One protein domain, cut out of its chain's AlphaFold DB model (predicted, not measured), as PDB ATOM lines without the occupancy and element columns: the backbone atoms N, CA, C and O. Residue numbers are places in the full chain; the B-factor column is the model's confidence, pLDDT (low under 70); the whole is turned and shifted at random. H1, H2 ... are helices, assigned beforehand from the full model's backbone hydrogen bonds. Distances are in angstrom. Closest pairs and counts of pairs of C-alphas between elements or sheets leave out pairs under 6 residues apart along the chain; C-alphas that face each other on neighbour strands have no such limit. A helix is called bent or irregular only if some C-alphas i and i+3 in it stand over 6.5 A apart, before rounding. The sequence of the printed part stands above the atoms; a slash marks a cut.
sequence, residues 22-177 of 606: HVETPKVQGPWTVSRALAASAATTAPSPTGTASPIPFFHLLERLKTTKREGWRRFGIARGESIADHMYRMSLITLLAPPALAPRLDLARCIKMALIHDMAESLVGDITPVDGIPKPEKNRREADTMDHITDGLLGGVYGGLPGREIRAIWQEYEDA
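AT A GLANCE: This is residues 22 to 177 of the 606 residues of the protein "5'-deoxynucleotidase" of Verticillium longisporum (UniProt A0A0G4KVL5). Two helical hairpins are set crosswise, H8 with H9 and H5 with H6; the short helix H7 carries on the line of H6 through the middle and crosses H8. H1 and H3 pack on H7, and H4 lies far out, touching no helix. The printed part has 156 residues with nine named helices, H1 to H9 in chain order, and no named strand: all helix. It is compact, with a radius of gyration of the C-alphas of 16.1 A and spans of 49 by 45 by 28 A.

IN THESE COORDINATES: H1, residues 34 to 41, begins at C-alpha 34 (81.216, 44.354, 87.072). H2 is residues 56 to 62, H3 64 to 67, H4 71 to 74. H5, residues 84 to 95, measures 16.5 A from first to last C-alpha. H6 is residues 108 to 115, H7 118 to 125. H8, residues 136 to 154, measures 25.6 A; H9, residues 158 to 176, measures 26.0 A and ends at C-alpha 176 (70.391, 59.742, 75.597). H7 and H9 are irregular: C-alphas 118 and 121 are 7.5 A apart, C-alphas 160 and 163 8.3 A.

HOW THE PARTS SIT: The hub, H7, touches residues 142 to 147 alone of H8, about perpendicular at 89 degrees; the closest C-alphas, of Ala 121 and Glu 143, are 5.1 A apart. H1 touches H7 at a steep tilt of 64 degrees, closest C-alphas Ala 37 and Leu 124, 6.2 A. H3 touches H7, closest C-alphas Leu 65 and Ser 123, 5.4 A. H2 and H7 only just touch, with 3 pairs of C-alphas within 8 A. Hairpin H5 and H6 has a shallow tilt of 20 degrees, hairpin H8 and H9 16 degrees. Every O i to N i+4 pair is within hydrogen-bond range in H1, H2, H5, H6 and H8, 12 of 15 in H9, and 1 of 4 in H7, beside 3 of 5 O i to N i+3 pairs; H3 and H4 are too short for O i to N i+4 pairs.

THE WHOLE: The farthest C-alphas, of Ala 43 and Ala 101, are 50.1 A apart. The printed part has no cut. The links H1 to H2 and H5 to H6 are long. Residues 23 to 26, 42 to 48 and 130 to 131 have pLDDT under 70.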
ATOM      1  N   HIS A  22     100.135  45.605  76.608       70.44
ATOM      2  CA  HIS A  22      98.886  44.994  76.172       70.44
ATOM      3  C   HIS A  22      98.130  44.351  77.340       70.44
ATOM      4  O   HIS A  22      98.631  43.459  78.022       70.44
ATOM      5  N   VAL A  23      96.878  44.768  77.529       67.94
ATOM      6  CA  VAL A  23      95.936  44.125  78.450       67.94
ATOM      7  C   VAL A  23      94.819  43.531  77.607       67.94
ATOM      8  O   VAL A  23      94.124  44.256  76.896       67.94
ATOM      9  N   GLU A  24      94.648  42.210  77.671       67.62
ATOM     10  CA  GLU A  24      93.511  41.553  77.030       67.62
ATOM     11  C   GLU A  24      92.198  41.939  77.727       67.62
ATOM     12  O   GLU A  24      92.087  41.892  78.957       67.62
ATOM     13  N   THR A  25      91.179  42.264  76.931       69.06
ATOM     14  CA  THR A  25      89.817  42.528  77.407       69.06
ATOM     15  C   THR A  25      89.289  41.328  78.218       69.06
ATOM     16  O   THR A  25      89.311  40.200  77.712       69.06
ATOM     17  N   PRO A  26      88.794  41.514  79.461       67.12
ATOM     18  CA  PRO A  26      88.440  40.399  80.342       67.12
ATOM     19  C   PRO A  26      87.269  39.558  79.812       67.12
ATOM     20  O   PRO A  26      86.106  39.961  79.865       67.12
ATOM     21  N   LYS A  27      87.553  38.333  79.361       76.00
ATOM     22  CA  LYS A  27      86.530  37.391  78.879       76.00
ATOM     23  C   LYS A  27      85.766  36.760  80.048       76.00
ATOM     24  O   LYS A  27      86.158  35.727  80.591       76.00
ATOM     25  N   VAL A  28      84.661  37.392  80.445       81.00
ATOM     26  CA  VAL A  28      83.785  36.912  81.527       81.00
ATOM     27  C   VAL A  28      82.995  35.672  81.092       81.00
ATOM     28  O   VAL A  28      82.283  35.696  80.093       81.00
ATOM     29  N   GLN A  29      83.071  34.594  81.878       76.19
ATOM     30  CA  GLN A  29      82.268  33.385  81.660       76.19
ATOM     31  C   GLN A  29      80.880  33.486  82.320       76.19
ATOM     32  O   GLN A  29      80.746  33.842  83.496       76.19
ATOM     33  N   GLY A  30      79.837  33.095  81.583       82.81
ATOM     34  CA  GLY A  30      78.443  33.166  82.037       82.81
ATOM     35  C   GLY A  30      77.891  34.601  82.035       82.81
ATOM     36  O   GLY A  30      78.375  35.426  81.264       82.81
ATOM     37  N   PRO A  31      76.880  34.931  82.866       87.00
ATOM     38  CA  PRO A  31      76.339  36.288  82.914       87.00
ATOM     39  C   PRO A  31      77.415  37.298  83.325       87.00
ATOM     40  O   PRO A  31      78.156  37.076  84.293       87.00
ATOM     41  N   TRP A  32      77.483  38.398  82.575       91.69
ATOM     42  CA  TRP A  32      78.423  39.490  82.800       91.69
ATOM     43  C   TRP A  32      77.956  40.362  83.968       91.69
ATOM     44  O   TRP A  32      76.798  40.787  84.011       91.69
ATOM     45  N   THR A  33      78.872  40.648  84.894       91.56
ATOM     46  CA  THR A  33      78.705  41.645  85.961       91.56
ATOM     47  C   THR A  33      80.041  42.337  86.219       91.56
ATOM     48  O   THR A  33      81.095  41.714  86.059       91.56
ATOM     49  N   VAL A  34      80.012  43.580  86.707       90.31
ATOM     50  CA  VAL A  34      81.216  44.354  87.072       90.31
ATOM     51  C   VAL A  34      82.146  43.565  87.999       90.31
ATOM     52  O   VAL A  34      83.344  43.467  87.748       90.31
ATOM     53  N   SER A  35      81.601  42.920  89.036       88.31
ATOM     54  CA  SER A  35      82.390  42.100  89.969       88.31
ATOM     55  C   SER A  35      83.116  40.939  89.274       88.31
ATOM     56  O   SER A  35      84.250  40.629  89.638       88.31
ATOM     57  N   ARG A  36      82.510  40.324  88.248       88.56
ATOM     58  CA  ARG A  36      83.144  39.255  87.461       88.56
ATOM     59  C   ARG A  36      84.174  39.791  86.470       88.56
ATOM     60  O   ARG A  36      85.216  39.161  86.323       88.56
ATOM     61  N   ALA A  37      83.923  40.940  85.841       88.31
ATOM     62  CA  ALA A  37      84.896  41.613  84.978       88.31
ATOM     63  C   ALA A  37      86.154  42.014  85.772       88.31
ATOM     64  O   ALA A  37      87.277  41.712  85.362       88.31
ATOM     65  N   LEU A  38      85.972  42.587  86.967       86.06
ATOM     66  CA  LEU A  38      87.053  42.889  87.909       86.06
ATOM     67  C   LEU A  38      87.780  41.624  88.386       86.06
ATOM     68  O   LEU A  38      89.005  41.600  88.394       86.06
ATOM     69  N   ALA A  39      87.063  40.548  88.731       83.25
ATOM     70  CA  ALA A  39      87.685  39.291  89.159       83.25
ATOM     71  C   ALA A  39      88.507  38.622  88.041       83.25
ATOM     72  O   ALA A  39      89.614  38.157  88.297       83.25
ATOM     73  N   ALA A  40      88.011  38.629  86.798       80.00
ATOM     74  CA  ALA A  40      88.763  38.177  85.624       80.00
ATOM     75  C   ALA A  40      89.999  39.058  85.344       80.00
ATOM     76  O   ALA A  40      90.986  38.579  84.795       80.00
ATOM     77  N   SER A  41      89.964  40.323  85.774       70.31
ATOM     78  CA  SER A  41      91.068  41.289  85.667       70.31
ATOM     79  C   SER A  41      92.061  41.259  86.833       70.31
ATOM     80  O   SER A  41      93.131  41.853  86.740       70.31
ATOM     81  N   ALA A  42      91.729  40.604  87.948       58.31
ATOM     82  CA  ALA A  42      92.516  40.675  89.182       58.31
ATOM     83  C   ALA A  42      93.897  39.995  89.076       58.31
ATOM     84  O   ALA A  42      94.737  40.161  89.957       58.31
ATOM     85  N   ALA A  43      94.157  39.267  87.985       51.56
ATOM     86  CA  ALA A  43      95.488  38.779  87.630       51.56
ATOM     87  C   ALA A  43      96.488  39.916  87.314       51.56
ATOM     88  O   ALA A  43      97.694  39.703  87.419       51.56
ATOM     89  N   THR A  44      96.000  41.112  86.960       50.25
ATOM     90  CA  THR A  44      96.805  42.279  86.551       50.25
ATOM     91  C   THR A  44      96.633  43.509  87.449       50.25
ATOM     92  O   THR A  44      97.362  44.485  87.284       50.25
ATOM     93  N   THR A  45      95.702  43.514  88.410       51.62
ATOM     94  CA  THR A  45      95.479  44.675  89.295       51.62
ATOM     95  C   THR A  45      94.977  44.249  90.676       51.62
ATOM     96  O   THR A  45      94.105  43.390  90.793       51.62
ATOM     97  N   ALA A  46      95.504  44.870  91.737       54.84
ATOM     98  CA  ALA A  46      94.993  44.684  93.095       54.84
ATOM     99  C   ALA A  46      93.537  45.193  93.219       54.84
ATOM    100  O   ALA A  46      93.169  46.140  92.522       54.84
ATOM    101  N   PRO A  47      92.702  44.615  94.105       59.84
ATOM    102  CA  PRO A  47      91.320  45.056  94.271       59.84
ATOM    103  C   PRO A  47      91.247  46.506  94.772       59.84
ATOM    104  O   PRO A  47      91.594  46.805  95.915       59.84
ATOM    105  N   SER A  48      90.761  47.397  93.905       67.56
ATOM    106  CA  SER A  48      90.480  48.800  94.215       67.56
ATOM    107  C   SER A  48      89.372  48.914  95.276       67.56
ATOM    108  O   SER A  48      88.259  48.440  95.032       67.56
ATOM    109  N   PRO A  49      89.622  49.538  96.444       76.31
ATOM    110  CA  PRO A  49      88.589  49.736  97.456       76.31
ATOM    111  C   PRO A  49      87.547  50.764  96.987       76.31
ATOM    112  O   PRO A  49      87.894  51.837  96.493       76.31
ATOM    113  N   THR A  50      86.267  50.448  97.183       83.38
ATOM    114  CA  THR A  50      85.133  51.351  96.929       83.38
ATOM    115  C   THR A  50      84.810  52.210  98.156       83.38
ATOM    116  O   THR A  50      85.239  51.919  99.274       83.38
ATOM    117  N   GLY A  51      84.063  53.299  97.957       81.88
ATOM    118  CA  GLY A  51      83.581  54.179  99.028       81.88
ATOM    119  C   GLY A  51      84.666  55.000  99.736       81.88
ATOM    120  O   GLY A  51      84.391  55.605 100.771       81.88
ATOM    121  N   THR A  52      85.897  55.032  99.217       86.69
ATOM    122  CA  THR A  52      86.980  55.820  99.822       86.69
ATOM    123  C   THR A  52      86.855  57.306  99.481       86.69
ATOM    124  O   THR A  52      86.282  57.678  98.461       86.69
ATOM    125  N   ALA A  53      87.455  58.169 100.303       89.62
ATOM    126  CA  ALA A  53      87.582  59.597 100.003       89.62
ATOM    127  C   ALA A  53      88.689  59.919  98.971       89.62
ATOM    128  O   ALA A  53      88.915  61.087  98.661       89.62
ATOM    129  N   SER A  54      89.406  58.907  98.470       90.75
ATOM    130  CA  SER A  54      90.552  59.051  97.568       90.75
ATOM    131  C   SER A  54      90.163  58.736  96.118       90.75
ATOM    132  O   SER A  54      89.560  57.691  95.887       90.75
ATOM    133  N   PRO A  55      90.547  59.560  95.124       88.81
ATOM    134  CA  PRO A  55      90.307  59.270  93.707       88.81
ATOM    135  C   PRO A  55      91.297  58.255  93.104       88.81
ATOM    136  O   PRO A  55      91.129  57.837  91.962       88.81
ATOM    137  N   ILE A  56      92.329  57.832  93.846       88.69
ATOM    138  CA  ILE A  56      93.371  56.913  93.349       88.69
ATOM    139  C   ILE A  56      92.811  55.586  92.774       88.69
ATOM    140  O   ILE A  56      93.271  55.187  91.702       88.69
ATOM    141  N   PRO A  57      91.806  54.914  93.382       89.31
ATOM    142  CA  PRO A  57      91.212  53.698  92.815       89.31
ATOM    143  C   PRO A  57      90.589  53.900  91.425       89.31
ATOM    144  O   PRO A  57      90.650  52.999  90.591       89.31
ATOM    145  N   PHE A  58      90.033  55.089  91.162       91.25
ATOM    146  CA  PHE A  58      89.503  55.484  89.856       91.25
ATOM    147  C   PHE A  58      90.627  55.748  88.843       91.25
ATOM    148  O   PHE A  58      90.554  55.270  87.715       91.25
ATOM    149  N   PHE A  59      91.715  56.412  89.247       90.38
ATOM    150  CA  PHE A  59      92.868  56.639  88.362       90.38
ATOM    151  C   PHE A  59      93.531  55.333  87.898       90.38
ATOM    152  O   PHE A  59      93.964  55.245  86.751       90.38
ATOM    153  N   HIS A  60      93.575  54.308  88.757       87.06
ATOM    154  CA  HIS A  60      94.038  52.974  88.363       87.06
ATOM    155  C   HIS A  60      93.092  52.279  87.376       87.06
ATOM    156  O   HIS A  60      93.564  51.538  86.521       87.06
ATOM    157  N   LEU A  61      91.780  52.523  87.452       88.62
ATOM    158  CA  LEU A  61      90.832  51.973  86.482       88.62
ATOM    159  C   LEU A  61      90.980  52.629  85.098       88.62
ATOM    160  O   LEU A  61      90.963  51.926  84.091       88.62
ATOM    161  N   LEU A  62      91.173  53.953  85.048       90.88
ATOM    162  CA  LEU A  62      91.334  54.705  83.793       90.88
ATOM    163  C   LEU A  62      92.549  54.276  82.959       90.88
ATOM    164  O   LEU A  62      92.559  54.479  81.748       90.88
ATOM    165  N   GLU A  63      93.579  53.695  83.576       88.88
ATOM    166  CA  GLU A  63      94.768  53.208  82.865       88.88
ATOM    167  C   GLU A  63      94.416  52.176  81.782       88.88
ATOM    168  O   GLU A  63      94.981  52.219  80.690       88.88
ATOM    169  N   ARG A  64      93.372  51.375  82.023       88.38
ATOM    170  CA  ARG A  64      92.891  50.316  81.128       88.38
ATOM    171  C   ARG A  64      92.466  50.842  79.756       88.38
ATOM    172  O   ARG A  64      92.624  50.149  78.758       88.38
ATOM    173  N   LEU A  65      91.995  52.088  79.684       91.25
ATOM    174  CA  LEU A  65      91.603  52.744  78.429       91.25
ATOM    175  C   LEU A  65      92.801  53.006  77.496       91.25
ATOM    176  O   LEU A  65      92.600  53.210  76.306       91.25
ATOM    177  N   LYS A  66      94.040  52.981  78.014       89.19
ATOM    178  CA  LYS A  66      95.291  53.114  77.237       89.19
ATOM    179  C   LYS A  66      95.765  51.774  76.662       89.19
ATOM    180  O   LYS A  66      96.424  51.716  75.617       89.19
ATOM    181  N   THR A  67      95.462  50.688  77.370       86.62
ATOM    182  CA  THR A  67      95.907  49.328  77.044       86.62
ATOM    183  C   THR A  67      94.902  48.573  76.179       86.62
ATOM    184  O   THR A  67      95.316  47.815  75.300       86.62
ATOM    185  N   THR A  68      93.601  48.804  76.385       86.25
ATOM    186  CA  THR A  68      92.531  48.295  75.518       86.25
ATOM    187  C   THR A  68      92.601  49.009  74.169       86.25
ATOM    188  O   THR A  68      92.668  50.239  74.109       86.25
ATOM    189  N   LYS A  69      92.640  48.234  73.083       88.50
ATOM    190  CA  LYS A  69      92.744  48.736  71.705       88.50
ATOM    191  C   LYS A  69      91.388  48.678  71.018       88.50
ATOM    192  O   LYS A  69      90.666  47.714  71.251       88.50
ATOM    193  N   ARG A  70      91.091  49.664  70.165       86.56
ATOM    194  CA  ARG A  70      89.832  49.710  69.405       86.56
ATOM    195  C   ARG A  70      89.722  48.460  68.518       86.56
ATOM    196  O   ARG A  70      90.576  48.195  67.667       86.56
ATOM    197  N   GLU A  71      88.700  47.653  68.770       84.56
ATOM    198  CA  GLU A  71      88.500  46.306  68.231       84.56
ATOM    199  C   GLU A  71      88.190  46.325  66.732       84.56
ATOM    200  O   GLU A  71      88.612  45.426  65.997       84.56
ATOM    201  N   GLY A  72      87.536  47.394  66.258       84.62
ATOM    202  CA  GLY A  72      87.251  47.627  64.840       84.62
ATOM    203  C   GLY A  72      88.482  47.431  63.950       84.62
ATOM    204  O   GLY A  72      88.426  46.682  62.976       84.62
ATOM    205  N   TRP A  73      89.626  48.000  64.336       90.00
ATOM    206  CA  TRP A  73      90.882  47.897  63.584       90.00
ATOM    207  C   TRP A  73      91.516  46.504  63.649       90.00
ATOM    208  O   TRP A  73      92.130  46.045  62.681       90.00
ATOM    209  N   ARG A  74      91.352  45.787  64.769       84.44
ATOM    210  CA  ARG A  74      91.944  44.450  64.950       84.44
ATOM    211  C   ARG A  74      91.343  43.427  63.985       84.44
ATOM    212  O   ARG A  74      92.059  42.534  63.534       84.44
ATOM    213  N   ARG A  75      90.076  43.611  63.585       83.19
ATOM    214  CA  ARG A  75      89.395  42.824  62.535       83.19
ATOM    215  C   ARG A  75      90.091  42.905  61.168       83.19
ATOM    216  O   ARG A  75      90.015  41.952  60.401       83.19
ATOM    217  N   PHE A  76      90.822  43.991  60.906       86.88
ATOM    218  CA  PHE A  76      91.626  44.217  59.696       86.88
ATOM    219  C   PHE A  76      93.111  43.852  59.872       86.88
ATOM    220  O   PHE A  76      93.961  44.240  59.075       86.88
ATOM    221  N   GLY A  77      93.456  43.109  60.930       86.62
ATOM    222  CA  GLY A  77      94.835  42.705  61.224       86.62
ATOM    223  C   GLY A  77      95.698  43.803  61.859       86.62
ATOM    224  O   GLY A  77      96.885  43.577  62.106       86.62
ATOM    225  N   ILE A  78      95.127  44.969  62.181       87.38
ATOM    226  CA  ILE A  78      95.838  46.098  62.799       87.38
ATOM    227  C   ILE A  78      95.983  45.840  64.310       87.38
ATOM    228  O   ILE A  78      95.312  46.430  65.154       87.38
ATOM    229  N   ALA A  79      96.876  44.915  64.669       80.38
ATOM    230  CA  ALA A  79      97.068  44.465  66.053       80.38
ATOM    231  C   ALA A  79      97.599  45.557  67.004       80.38
ATOM    232  O   ALA A  79      97.372  45.489  68.210       80.38
ATOM    233  N   ARG A  80      98.299  46.569  66.470       82.12
ATOM    234  CA  ARG A  80      98.820  47.735  67.210       82.12
ATOM    235  C   ARG A  80      98.092  49.027  66.823       82.12
ATOM    236  O   ARG A  80      98.737  50.044  66.577       82.12
ATOM    237  N   GLY A  81      96.765  48.955  66.733       87.19
ATOM    238  CA  GLY A  81      95.909  50.127  66.570       87.19
ATOM    239  C   GLY A  81      95.918  51.054  67.790       87.19
ATOM    240  O   GLY A  81      96.584  50.802  68.804       87.19
ATOM    241  N   GLU A  82      95.153  52.130  67.677       93.44
ATOM    242  CA  GLU A  82      94.903  53.098  68.740       93.44
ATOM    243  C   GLU A  82      94.211  52.461  69.955       93.44
ATOM    244  O   GLU A  82      93.547  51.421  69.869       93.44
ATOM    245  N   SER A  83      94.388  53.088  71.113       93.31
ATOM    246  CA  SER A  83      93.593  52.812  72.305       93.31
ATOM    247  C   SER A  83      92.354  53.694  72.383       93.31
ATOM    248  O   SER A  83      92.283  54.745  71.752       93.31
ATOM    249  N   ILE A  84      91.405  53.300  73.227       92.88
ATOM    250  CA  ILE A  84      90.202  54.096  73.516       92.88
ATOM    251  C   ILE A  84      90.595  55.480  74.068       92.88
ATOM    252  O   ILE A  84      89.977  56.492  73.750       92.88
ATOM    253  N   ALA A  85      91.678  55.555  74.849       94.62
ATOM    254  CA  ALA A  85      92.223  56.818  75.338       94.62
ATOM    255  C   ALA A  85      92.816  57.709  74.226       94.62
ATOM    256  O   ALA A  85      92.744  58.931  74.354       94.62
ATOM    257  N   ASP A  86      93.384  57.132  73.160       95.81
ATOM    258  CA  ASP A  86      93.890  57.895  72.007       95.81
ATOM    259  C   ASP A  86      92.715  58.502  71.212       95.81
ATOM    260  O   ASP A  86      92.712  59.705  70.938       95.81
ATOM    261  N   HIS A  87      91.685  57.687  70.951       97.31
ATOM    262  CA  HIS A  87      90.422  58.072  70.311       97.31
ATOM    263  C   HIS A  87      89.723  59.225  71.061       97.31
ATOM    264  O   HIS A  87      89.567  60.328  70.528       97.31
ATOM    265  N   MET A  88      89.410  59.038  72.353       97.62
ATOM    266  CA  MET A  88      88.787  60.080  73.188       97.62
ATOM    267  C   MET A  88      89.641  61.356  73.288       97.62
ATOM    268  O   MET A  88      89.105  62.466  73.364       97.62
ATOM    269  N   TYR A  89      90.976  61.231  73.274       97.94
ATOM    270  CA  TYR A  89      91.869  62.388  73.259       97.94
ATOM    271  C   TYR A  89      91.742  63.183  71.955       97.94
ATOM    272  O   TYR A  89      91.535  64.401  72.017       97.94
ATOM    273  N   ARG A  90      91.803  62.533  70.782       98.19
ATOM    274  CA  ARG A  90      91.651  63.236  69.497       98.19
ATOM    275  C   ARG A  90      90.248  63.825  69.343       98.19
ATOM    276  O   ARG A  90      90.156  64.991  68.962       98.19
ATOM    277  N   MET A  91      89.187  63.122  69.749       98.31
ATOM    278  CA  MET A  91      87.835  63.697  69.821       98.31
ATOM    279  C   MET A  91      87.799  64.985  70.649       98.31
ATOM    280  O   MET A  91      87.267  65.998  70.199       98.31
ATOM    281  N   SER A  92      88.410  64.984  71.841       95.31
ATOM    282  CA  SER A  92      88.435  66.169  72.710       95.31
ATOM    283  C   SER A  92      89.095  67.380  72.034       95.31
ATOM    284  O   SER A  92      88.629  68.505  72.208       95.31
ATOM    285  N   LEU A  93      90.106  67.162  71.182       95.75
ATOM    286  CA  LEU A  93      90.708  68.217  70.365       95.75
ATOM    287  C   LEU A  93      89.820  68.633  69.183       95.75
ATOM    288  O   LEU A  93      89.719  69.826  68.912       95.75
ATOM    289  N   ILE A  94      89.142  67.695  68.515       96.81
ATOM    290  CA  ILE A  94      88.202  68.006  67.423       96.81
ATOM    291  C   ILE A  94      87.046  68.880  67.941       96.81
ATOM    292  O   ILE A  94      86.680  69.852  67.282       96.81
ATOM    293  N   THR A  95      86.522  68.628  69.152       96.00
ATOM    294  CA  THR A  95      85.443  69.463  69.728       96.00
ATOM    295  C   THR A  95      85.826  70.939  69.913       96.00
ATOM    296  O   THR A  95      84.946  71.798  69.878       96.00
ATOM    297  N   LEU A  96      87.120  71.273  70.042       92.12
ATOM    298  CA  LEU A  96      87.598  72.665  70.106       92.12
ATOM    299  C   LEU A  96      87.449  73.418  68.775       92.12
ATOM    300  O   LEU A  96      87.484  74.647  68.770       92.12
ATOM    301  N   LEU A  97      87.301  72.698  67.660       95.00
ATOM    302  CA  LEU A  97      87.207  73.244  66.304       95.00
ATOM    303  C   LEU A  97      85.761  73.312  65.790       95.00
ATOM    304  O   LEU A  97      85.544  73.361  64.582       95.00
ATOM    305  N   ALA A  98      84.773  73.325  66.693       92.88
ATOM    306  CA  ALA A  98      83.357  73.449  66.350       92.88
ATOM    307  C   ALA A  98      83.104  74.580  65.321       92.88
ATOM    308  O   ALA A  98      83.575  75.706  65.532       92.88
ATOM    309  N   PRO A  99      82.350  74.331  64.229       92.56
ATOM    310  CA  PRO A  99      82.154  75.312  63.162       92.56
ATOM    311  C   PRO A  99      81.572  76.638  63.683       92.56
ATOM    312  O   PRO A  99      80.693  76.605  64.546       92.56
ATOM    313  N   PRO A 100      81.956  77.814  63.142       92.31
ATOM    314  CA  PRO A 100      81.481  79.112  63.644       92.31
ATOM    315  C   PRO A 100      79.954  79.300  63.652       92.31
ATOM    316  O   PRO A 100      79.443  80.095  64.437       92.31
ATOM    317  N   ALA A 101      79.219  78.577  62.799       91.88
ATOM    318  CA  ALA A 101      77.753  78.566  62.781       91.88
ATOM    319  C   ALA A 101      77.130  77.735  63.925       91.88
ATOM    320  O   ALA A 101      76.011  78.016  64.361       91.88
ATOM    321  N   LEU A 102      77.862  76.737  64.427       93.00
ATOM    322  CA  LEU A 102      77.420  75.804  65.461       93.00
ATOM    323  C   LEU A 102      77.932  76.197  66.855       93.00
ATOM    324  O   LEU A 102      77.167  76.153  67.814       93.00
ATOM    325  N   ALA A 103      79.187  76.646  66.970       93.50
ATOM    326  CA  ALA A 103      79.851  76.960  68.239       93.50
ATOM    327  C   ALA A 103      79.061  77.888  69.196       93.50
ATOM    328  O   ALA A 103      79.062  77.608  70.392       93.50
ATOM    329  N   PRO A 104      78.322  78.930  68.746       95.12
ATOM    330  CA  PRO A 104      77.500  79.763  69.637       95.12
ATOM    331  C   PRO A 104      76.301  79.043  70.278       95.12
ATOM    332  O   PRO A 104      75.623  79.628  71.121       95.12
ATOM    333  N   ARG A 105      75.994  77.816  69.839       95.19
ATOM    334  CA  ARG A 105      74.868  76.985  70.297       95.19
ATOM    335  C   ARG A 105      75.318  75.810  71.179       95.19
ATOM    336  O   ARG A 105      74.450  75.079  71.643       95.19
ATOM    337  N   LEU A 106      76.628  75.628  71.374       94.81
ATOM    338  CA  LEU A 106      77.232  74.520  72.119       94.81
ATOM    339  C   LEU A 106      77.825  74.992  73.452       94.81
ATOM    340  O   LEU A 106      78.457  76.049  73.512       94.81
ATOM    341  N   ASP A 107      77.751  74.160  74.492       96.94
ATOM    342  CA  ASP A 107      78.696  74.246  75.609       96.94
ATOM    343  C   ASP A 107      79.950  73.437  75.251       96.94
ATOM    344  O   ASP A 107      80.048  72.231  75.486       96.94
ATOM    345  N   LEU A 108      80.949  74.110  74.673       93.88
ATOM    346  CA  LEU A 108      82.207  73.465  74.281       93.88
ATOM    347  C   LEU A 108      82.941  72.828  75.471       93.88
ATOM    348  O   LEU A 108      83.567  71.783  75.312       93.88
ATOM    349  N   ALA A 109      82.850  73.403  76.676       95.06
ATOM    350  CA  ALA A 109      83.481  72.821  77.860       95.06
ATOM    351  C   ALA A 109      82.784  71.517  78.281       95.06
ATOM    352  O   ALA A 109      83.449  70.579  78.734       95.06
ATOM    353  N   ARG A 110      81.462  71.431  78.093       95.94
ATOM    354  CA  ARG A 110      80.684  70.197  78.242       95.94
ATOM    355  C   ARG A 110      80.997  69.182  77.145       95.94
ATOM    356  O   ARG A 110      81.237  68.026  77.483       95.94
ATOM    357  N   CYS A 111      81.088  69.602  75.883       97.69
ATOM    358  CA  CYS A 111      81.437  68.735  74.751       97.69
ATOM    359  C   CYS A 111      82.807  68.060  74.946       97.69
ATOM    360  O   CYS A 111      82.920  66.844  74.808       97.69
ATOM    361  N   ILE A 112      83.829  68.821  75.362       97.38
ATOM    362  CA  ILE A 112      85.172  68.297  75.674       97.38
ATOM    363  C   ILE A 112      85.109  67.254  76.797       97.38
ATOM    364  O   ILE A 112      85.702  66.181  76.685       97.38
ATOM    365  N   LYS A 113      84.382  67.544  77.889       97.81
ATOM    366  CA  LYS A 113      84.196  66.582  78.989       97.81
ATOM    367  C   LYS A 113      83.485  65.319  78.509       97.81
ATOM    368  O   LYS A 113      83.884  64.232  78.902       97.81
ATOM    369  N   MET A 114      82.459  65.456  77.672       98.56
ATOM    370  CA  MET A 114      81.684  64.340  77.135       98.56
ATOM    371  C   MET A 114      82.543  63.436  76.245       98.56
ATOM    372  O   MET A 114      82.575  62.231  76.481       98.56
ATOM    373  N   ALA A 115      83.336  64.008  75.333       98.12
ATOM    374  CA  ALA A 115      84.305  63.264  74.527       98.12
ATOM    375  C   ALA A 115      85.291  62.451  75.393       98.12
ATOM    376  O   ALA A 115      85.557  61.292  75.097       98.12
ATOM    377  N   LEU A 116      85.763  63.016  76.512       97.88
ATOM    378  CA  LEU A 116      86.657  62.349  77.474       97.88
ATOM    379  C   LEU A 116      85.970  61.323  78.402       97.88
ATOM    380  O   LEU A 116      86.656  60.681  79.203       97.88
ATOM    381  N   ILE A 117      84.637  61.211  78.367       98.25
ATOM    382  CA  ILE A 117      83.839  60.401  79.305       98.25
ATOM    383  C   ILE A 117      83.036  59.296  78.609       98.25
ATOM    384  O   ILE A 117      82.776  58.280  79.249       98.25
ATOM    385  N   HIS A 118      82.630  59.470  77.351       97.94
ATOM    386  CA  HIS A 118      81.629  58.609  76.716       97.94
ATOM    387  C   HIS A 118      81.997  57.107  76.733       97.94
ATOM    388  O   HIS A 118      81.269  56.314  77.332       97.94
ATOM    389  N   ASP A 119      83.190  56.746  76.254       96.81
ATOM    390  CA  ASP A 119      83.702  55.365  76.252       96.81
ATOM    391  C   ASP A 119      84.405  54.961  77.573       96.81
ATOM    392  O   ASP A 119      85.077  53.933  77.666       96.81
ATOM    393  N   MET A 120      84.244  55.717  78.669       95.44
ATOM    394  CA  MET A 120      84.872  55.384  79.962       95.44
ATOM    395  C   MET A 120      84.412  54.022  80.523       95.44
ATOM    396  O   MET A 120      85.168  53.348  81.238       95.44
ATOM    397  N   ALA A 121      83.199  53.587  80.173       95.00
ATOM    398  CA  ALA A 121      82.658  52.276  80.525       95.00
ATOM    399  C   ALA A 121      83.442  51.099  79.899       95.00
ATOM    400  O   ALA A 121      83.554  50.023  80.498       95.00
ATOM    401  N   GLU A 122      84.073  51.308  78.744       92.69
ATOM    402  CA  GLU A 122      84.858  50.287  78.042       92.69
ATOM    403  C   GLU A 122      86.104  49.846  78.837       92.69
ATOM    404  O   GLU A 122      86.646  48.765  78.605       92.69
ATOM    405  N   SER A 123      86.502  50.604  79.870       90.38
ATOM    406  CA  SER A 123      87.539  50.208  80.835       90.38
ATOM    407  C   SER A 123      87.282  48.840  81.498       90.38
ATOM    408  O   SER A 123      88.243  48.140  81.841       90.38
ATOM    409  N   LEU A 124      86.015  48.424  81.657       89.44
ATOM    410  CA  LEU A 124      85.620  47.089  82.146       89.44
ATOM    411  C   LEU A 124      84.773  46.285  81.159       89.44
ATOM    412  O   LEU A 124      84.833  45.053  81.192       89.44
ATOM    413  N   VAL A 125      83.975  46.950  80.323       89.12
ATOM    414  CA  VAL A 125      83.136  46.280  79.318       89.12
ATOM    415  C   VAL A 125      83.979  45.750  78.151       89.12
ATOM    416  O   VAL A 125      83.684  44.668  77.640       89.12
ATOM    417  N   GLY A 126      85.068  46.453  77.812       84.81
ATOM    418  CA  GLY A 126      85.731  46.366  76.513       84.81
ATOM    419  C   GLY A 126      84.998  47.186  75.451       84.81
ATOM    420  O   GLY A 126      83.814  47.473  75.615       84.81
ATOM    421  N   ASP A 127      85.698  47.519  74.369       80.94
ATOM    422  CA  ASP A 127      85.082  47.997  73.126       80.94
ATOM    423  C   ASP A 127      84.271  46.837  72.524       80.94
ATOM    424  O   ASP A 127      84.831  45.803  72.152       80.94
ATOM    425  N   ILE A 128      82.940  46.956  72.542       79.38
ATOM    426  CA  ILE A 128      82.021  45.954  71.981       79.38
ATOM    427  C   ILE A 128      81.550  46.449  70.620       79.38
ATOM    428  O   ILE A 128      80.718  47.355  70.522       79.38
ATOM    429  N   THR A 129      82.006  45.775  69.569       73.06
ATOM    430  CA  THR A 129      81.670  46.118  68.188       73.06
ATOM    431  C   THR A 129      80.350  45.471  67.745       73.06
ATOM    432  O   THR A 129      79.925  44.454  68.308       73.06
ATOM    433  N   PRO A 130      79.704  45.971  66.671       61.31
ATOM    434  CA  PRO A 130      78.488  45.360  66.127       61.31
ATOM    435  C   PRO A 130      78.624  43.875  65.741       61.31
ATOM    436  O   PRO A 130      77.622  43.162  65.726       61.31
ATOM    437  N   VAL A 131      79.840  43.384  65.454       65.75
ATOM    438  CA  VAL A 131      80.066  41.982  65.052       65.75
ATOM    439  C   VAL A 131      80.218  41.008  66.227       65.75
ATOM    440  O   VAL A 131      80.192  39.797  66.007       65.75
ATOM    441  N   ASP A 132      80.332  41.493  67.468       72.00
ATOM    442  CA  ASP A 132      80.511  40.644  68.658       72.00
ATOM    443  C   ASP A 132      79.217  39.939  69.114       72.00
ATOM    444  O   ASP A 132      79.226  39.135  70.049       72.00
ATOM    445  N   GLY A 133      78.083  40.225  68.463       75.50
ATOM    446  CA  GLY A 133      76.807  39.537  68.691       75.50
ATOM    447  C   GLY A 133      76.157  39.810  70.053       75.50
ATOM    448  O   GLY A 133      75.183  39.144  70.413       75.50
ATOM    449  N   ILE A 134      76.665  40.779  70.820       80.81
ATOM    450  CA  ILE A 134      76.048  41.246  72.064       80.81
ATOM    451  C   ILE A 134      74.880  42.184  71.709       80.81
ATOM    452  O   ILE A 134      75.107  43.213  71.074       80.81
ATOM    453  N   PRO A 135      73.630  41.890  72.119       83.12
ATOM    454  CA  PRO A 135      72.502  42.774  71.837       83.12
ATOM    455  C   PRO A 135      72.701  44.158  72.464       83.12
ATOM    456  O   PRO A 135      73.086  44.242  73.632       83.12
ATOM    457  N   LYS A 136      72.346  45.236  71.746       79.88
ATOM    458  CA  LYS A 136      72.457  46.624  72.241       79.88
ATOM    459  C   LYS A 136      71.894  46.809  73.670       79.88
ATOM    460  O   LYS A 136      72.623  47.319  74.510       79.88
ATOM    461  N   PRO A 137      70.705  46.283  74.048       86.94
ATOM    462  CA  PRO A 137      70.216  46.383  75.431       86.94
ATOM    463  C   PRO A 137      71.131  45.756  76.499       86.94
ATOM    464  O   PRO A 137      71.142  46.225  77.631       86.94
ATOM    465  N   GLU A 138      71.892  44.710  76.162       89.75
ATOM    466  CA  GLU A 138      72.889  44.120  77.062       89.75
ATOM    467  C   GLU A 138      74.183  44.946  77.076       89.75
ATOM    468  O   GLU A 138      74.723  45.136  78.159       89.75
ATOM    469  N   LYS A 139      74.646  45.495  75.936       88.00
ATOM    470  CA  LYS A 139      75.776  46.453  75.886       88.00
ATOM    471  C   LYS A 139      75.509  47.640  76.824       88.00
ATOM    472  O   LYS A 139      76.196  47.772  77.836       88.00
ATOM    473  N   ASN A 140      74.421  48.379  76.590       89.44
ATOM    474  CA  ASN A 140      74.040  49.540  77.403       89.44
ATOM    475  C   ASN A 140      73.862  49.185  78.895       89.44
ATOM    476  O   ASN A 140      74.211  49.981  79.763       89.44
ATOM    477  N   ARG A 141      73.363  47.981  79.230       94.88
ATOM    478  CA  ARG A 141      73.261  47.521  80.630       94.88
ATOM    479  C   ARG A 141      74.636  47.334  81.279       94.88
ATOM    480  O   ARG A 141      74.821  47.743  82.421       94.88
ATOM    481  N   ARG A 142      75.598  46.714  80.584       94.12
ATOM    482  CA  ARG A 142      76.972  46.530  81.097       94.12
ATOM    483  C   ARG A 142      77.685  47.861  81.292       94.12
ATOM    484  O   ARG A 142      78.451  48.019  82.243       94.12
ATOM    485  N   GLU A 143      77.429  48.804  80.398       95.12
ATOM    486  CA  GLU A 143      78.038  50.130  80.425       95.12
ATOM    487  C   GLU A 143      77.449  50.980  81.548       95.12
ATOM    488  O   GLU A 143      78.210  51.508  82.355       95.12
ATOM    489  N   ALA A 144      76.122  50.982  81.710       95.81
ATOM    490  CA  ALA A 144      75.453  51.602  82.851       95.81
ATOM    491  C   ALA A 144      75.921  51.006  84.194       95.81
ATOM    492  O   ALA A 144      76.349  51.761  85.064       95.81
ATOM    493  N   ASP A 145      75.947  49.671  84.341       96.62
ATOM    494  CA  ASP A 145      76.486  48.991  85.535       96.62
ATOM    495  C   ASP A 145      77.938  49.435  85.836       96.62
ATOM    496  O   ASP A 145      78.330  49.591  86.997       96.62
ATOM    497  N   THR A 146      78.760  49.611  84.792       95.81
ATOM    498  CA  THR A 146      80.160  50.047  84.918       95.81
ATOM    499  C   THR A 146      80.255  51.501  85.351       95.81
ATOM    500  O   THR A 146      81.028  51.816  86.256       95.81
ATOM    501  N   MET A 147      79.463  52.384  84.746       97.81
ATOM    502  CA  MET A 147      79.447  53.797  85.106       97.81
ATOM    503  C   MET A 147      78.933  53.998  86.526       97.81
ATOM    504  O   MET A 147      79.578  54.719  87.277       97.81
ATOM    505  N   ASP A 148      77.888  53.284  86.949       97.12
ATOM    506  CA  ASP A 148      77.411  53.300  88.336       97.12
ATOM    507  C   ASP A 148      78.515  52.817  89.308       97.12
ATOM    508  O   ASP A 148      78.752  53.424  90.358       97.12
ATOM    509  N   HIS A 149      79.285  51.779  88.949       96.00
ATOM    510  CA  HIS A 149      80.454  51.362  89.737       96.00
ATOM    511  C   HIS A 149      81.548  52.441  89.810       96.00
ATOM    512  O   HIS A 149      82.141  52.643  90.874       96.00
ATOM    513  N   ILE A 150      81.818  53.148  88.715       95.88
ATOM    514  CA  ILE A 150      82.786  54.249  88.677       95.88
ATOM    515  C   ILE A 150      82.306  55.416  89.547       95.88
ATOM    516  O   ILE A 150      83.050  55.900  90.403       95.88
ATOM    517  N   THR A 151      81.068  55.866  89.355       97.25
ATOM    518  CA  THR A 151      80.581  57.140  89.892       97.25
ATOM    519  C   THR A 151      80.127  57.028  91.338       97.25
ATOM    520  O   THR A 151      80.456  57.906  92.137       97.25
ATOM    521  N   ASP A 152      79.468  55.929  91.704       95.88
ATOM    522  CA  ASP A 152      78.961  55.706  93.062       95.88
ATOM    523  C   ASP A 152      79.914  54.815  93.869       95.88
ATOM    524  O   ASP A 152      80.139  55.047  95.058       95.88
ATOM    525  N   GLY A 153      80.539  53.825  93.222       94.50
ATOM    526  CA  GLY A 153      81.485  52.909  93.860       94.50
ATOM    527  C   GLY A 153      82.865  53.523  94.107       94.50
ATOM    528  O   GLY A 153      83.326  53.546  95.249       94.50
ATOM    529  N   LEU A 154      83.549  54.002  93.062       94.38
ATOM    530  CA  LEU A 154      84.915  54.538  93.177       94.38
ATOM    531  C   LEU A 154      84.934  56.027  93.550       94.38
ATOM    532  O   LEU A 154      85.773  56.439  94.350       94.38
ATOM    533  N   LEU A 155      84.005  56.824  93.014       95.62
ATOM    534  CA  LEU A 155      83.946  58.275  93.230       95.62
ATOM    535  C   LEU A 155      82.904  58.730  94.264       95.62
ATOM    536  O   LEU A 155      82.967  59.879  94.697       95.62
ATOM    537  N   GLY A 156      81.998  57.864  94.731       94.81
ATOM    538  CA  GLY A 156      80.905  58.261  95.632       94.81
ATOM    539  C   GLY A 156      81.365  58.826  96.986       94.81
ATOM    540  O   GLY A 156      80.711  59.707  97.544       94.81
ATOM    541  N   GLY A 157      82.520  58.379  97.492       93.19
ATOM    542  CA  GLY A 157      83.159  58.937  98.692       93.19
ATOM    543  C   GLY A 157      84.039  60.169  98.430       93.19
ATOM    544  O   GLY A 157      84.341  60.925  99.355       93.19
ATOM    545  N   VAL A 158      84.437  60.410  97.178       93.25
ATOM    546  CA  VAL A 158      85.387  61.463  96.790       93.25
ATOM    547  C   VAL A 158      84.669  62.810  96.742       93.25
ATOM    548  O   VAL A 158      83.733  63.003  95.969       93.25
ATOM    549  N   TYR A 159      85.088  63.750  97.595       92.94
ATOM    550  CA  TYR A 159      84.494  65.094  97.717       92.94
ATOM    551  C   TYR A 159      82.949  65.082  97.828       92.94
ATOM    552  O   TYR A 159      82.256  65.903  97.226       92.94
ATOM    553  N   GLY A 160      82.386  64.116  98.568       91.69
ATOM    554  CA  GLY A 160      80.931  63.956  98.721       91.69
ATOM    555  C   GLY A 160      80.208  63.472  97.453       91.69
ATOM    556  O   GLY A 160      79.027  63.780  97.250       91.69
ATOM    557  N   GLY A 161      80.919  62.777  96.561       93.75
ATOM    558  CA  GLY A 161      80.394  62.213  95.316       93.75
ATOM    559  C   GLY A 161      80.057  63.251  94.244       93.75
ATOM    560  O   GLY A 161      79.406  62.911  93.259       93.75
ATOM    561  N   LEU A 162      80.454  64.520  94.424       94.44
ATOM    562  CA  LEU A 162      80.199  65.582  93.444       94.44
ATOM    563  C   LEU A 162      80.787  65.258  92.054       94.44
ATOM    564  O   LEU A 162      80.020  65.334  91.094       94.44
ATOM    565  N   PRO A 163      82.059  64.817  91.917       93.56
ATOM    566  CA  PRO A 163      82.623  64.485  90.605       93.56
ATOM    567  C   PRO A 163      81.937  63.277  89.959       93.56
ATOM    568  O   PRO A 163      81.675  63.289  88.762       93.56
ATOM    569  N   GLY A 164      81.599  62.255  90.757       96.50
ATOM    570  CA  GLY A 164      80.886  61.070  90.277       96.50
ATOM    571  C   GLY A 164      79.537  61.432  89.654       96.50
ATOM    572  O   GLY A 164      79.252  61.023  88.533       96.50
ATOM    573  N   ARG A 165      78.745  62.280  90.325       97.56
ATOM    574  CA  ARG A 165      77.451  62.751  89.798       97.56
ATOM    575  C   ARG A 165      77.585  63.564  88.509       97.56
ATOM    576  O   ARG A 165      76.757  63.400  87.619       97.56
ATOM    577  N   GLU A 166      78.604  64.417  88.394       97.00
ATOM    578  CA  GLU A 166      78.852  65.180  87.160       97.00
ATOM    579  C   GLU A 166      79.216  64.251  85.992       97.00
ATOM    580  O   GLU A 166      78.594  64.330  84.933       97.00
ATOM    581  N   ILE A 167      80.156  63.322  86.208       97.94
ATOM    582  CA  ILE A 167      80.566  62.325  85.207       97.94
ATOM    583  C   ILE A 167      79.370  61.469  84.775       97.94
ATOM    584  O   ILE A 167      79.142  61.296  83.580       97.94
ATOM    585  N   ARG A 168      78.557  60.995  85.731       98.19
ATOM    586  CA  ARG A 168      77.378  60.165  85.447       98.19
ATOM    587  C   ARG A 168      76.338  60.879  84.588       98.19
ATOM    588  O   ARG A 168      75.734  60.247  83.724       98.19
ATOM    589  N   ALA A 169      76.123  62.170  84.844       98.12
ATOM    590  CA  ALA A 169      75.173  62.993  84.105       98.12
ATOM    591  C   ALA A 169      75.664  63.317  82.685       98.12
ATOM    592  O   ALA A 169      74.870  63.288  81.754       98.12
ATOM    593  N   ILE A 170      76.962  63.590  82.512       98.25
ATOM    594  CA  ILE A 170      77.563  63.824  81.189       98.25
ATOM    595  C   ILE A 170      77.531  62.545  80.341       98.25
ATOM    596  O   ILE A 170      77.169  62.606  79.170       98.25
ATOM    597  N   TRP A 171      77.847  61.391  80.936       98.38
ATOM    598  CA  TRP A 171      77.750  60.100  80.252       98.38
ATOM    599  C   TRP A 171      76.310  59.768  79.838       98.38
ATOM    600  O   TRP A 171      76.070  59.402  78.693       98.38
ATOM    601  N   GLN A 172      75.334  59.965  80.736       97.56
ATOM    602  CA  GLN A 172      73.924  59.721  80.411       97.56
ATOM    603  C   GLN A 172      73.430  60.614  79.268       97.56
ATOM    604  O   GLN A 172      72.664  60.157  78.433       97.56
ATOM    605  N   GLU A 173      73.876  61.870  79.203       97.81
ATOM    606  CA  GLU A 173      73.497  62.777  78.118       97.81
ATOM    607  C   GLU A 173      74.031  62.321  76.751       97.81
ATOM    608  O   GLU A 173      73.332  62.473  75.749       97.81
ATOM    609  N   TYR A 174      75.230  61.725  76.707       98.00
ATOM    610  CA  TYR A 174      75.746  61.090  75.493       98.00
ATOM    611  C   TYR A 174      74.876  59.898  75.076       98.00
ATOM    612  O   TYR A 174      74.432  59.837  73.931       98.00
ATOM    613  N   GLU A 175      74.577  58.989  76.006       94.69
ATOM    614  CA  GLU A 175      73.721  57.818  75.760       94.69
ATOM    615  C   GLU A 175      72.297  58.190  75.319       94.69
ATOM    616  O   GLU A 175      71.716  57.532  74.455       94.69
ATOM    617  N   ASP A 176      71.738  59.256  75.896       93.62
ATOM    618  CA  ASP A 176      70.391  59.742  75.597       93.62
ATOM    619  C   ASP A 176      70.295  60.397  74.204       93.62
ATOM    620  O   ASP A 176      69.194  60.453  73.650       93.62
ATOM    621  N   ALA A 177      71.417  60.886  73.650       94.81
ATOM    622  CA  ALA A 177      71.569  61.450  72.300       94.81
ATOM    623  C   ALA A 177      70.501  62.502  71.904       94.81
ATOM    624  O   ALA A 177      69.969  62.501  70.791       94.81
TER     625      ALA A 177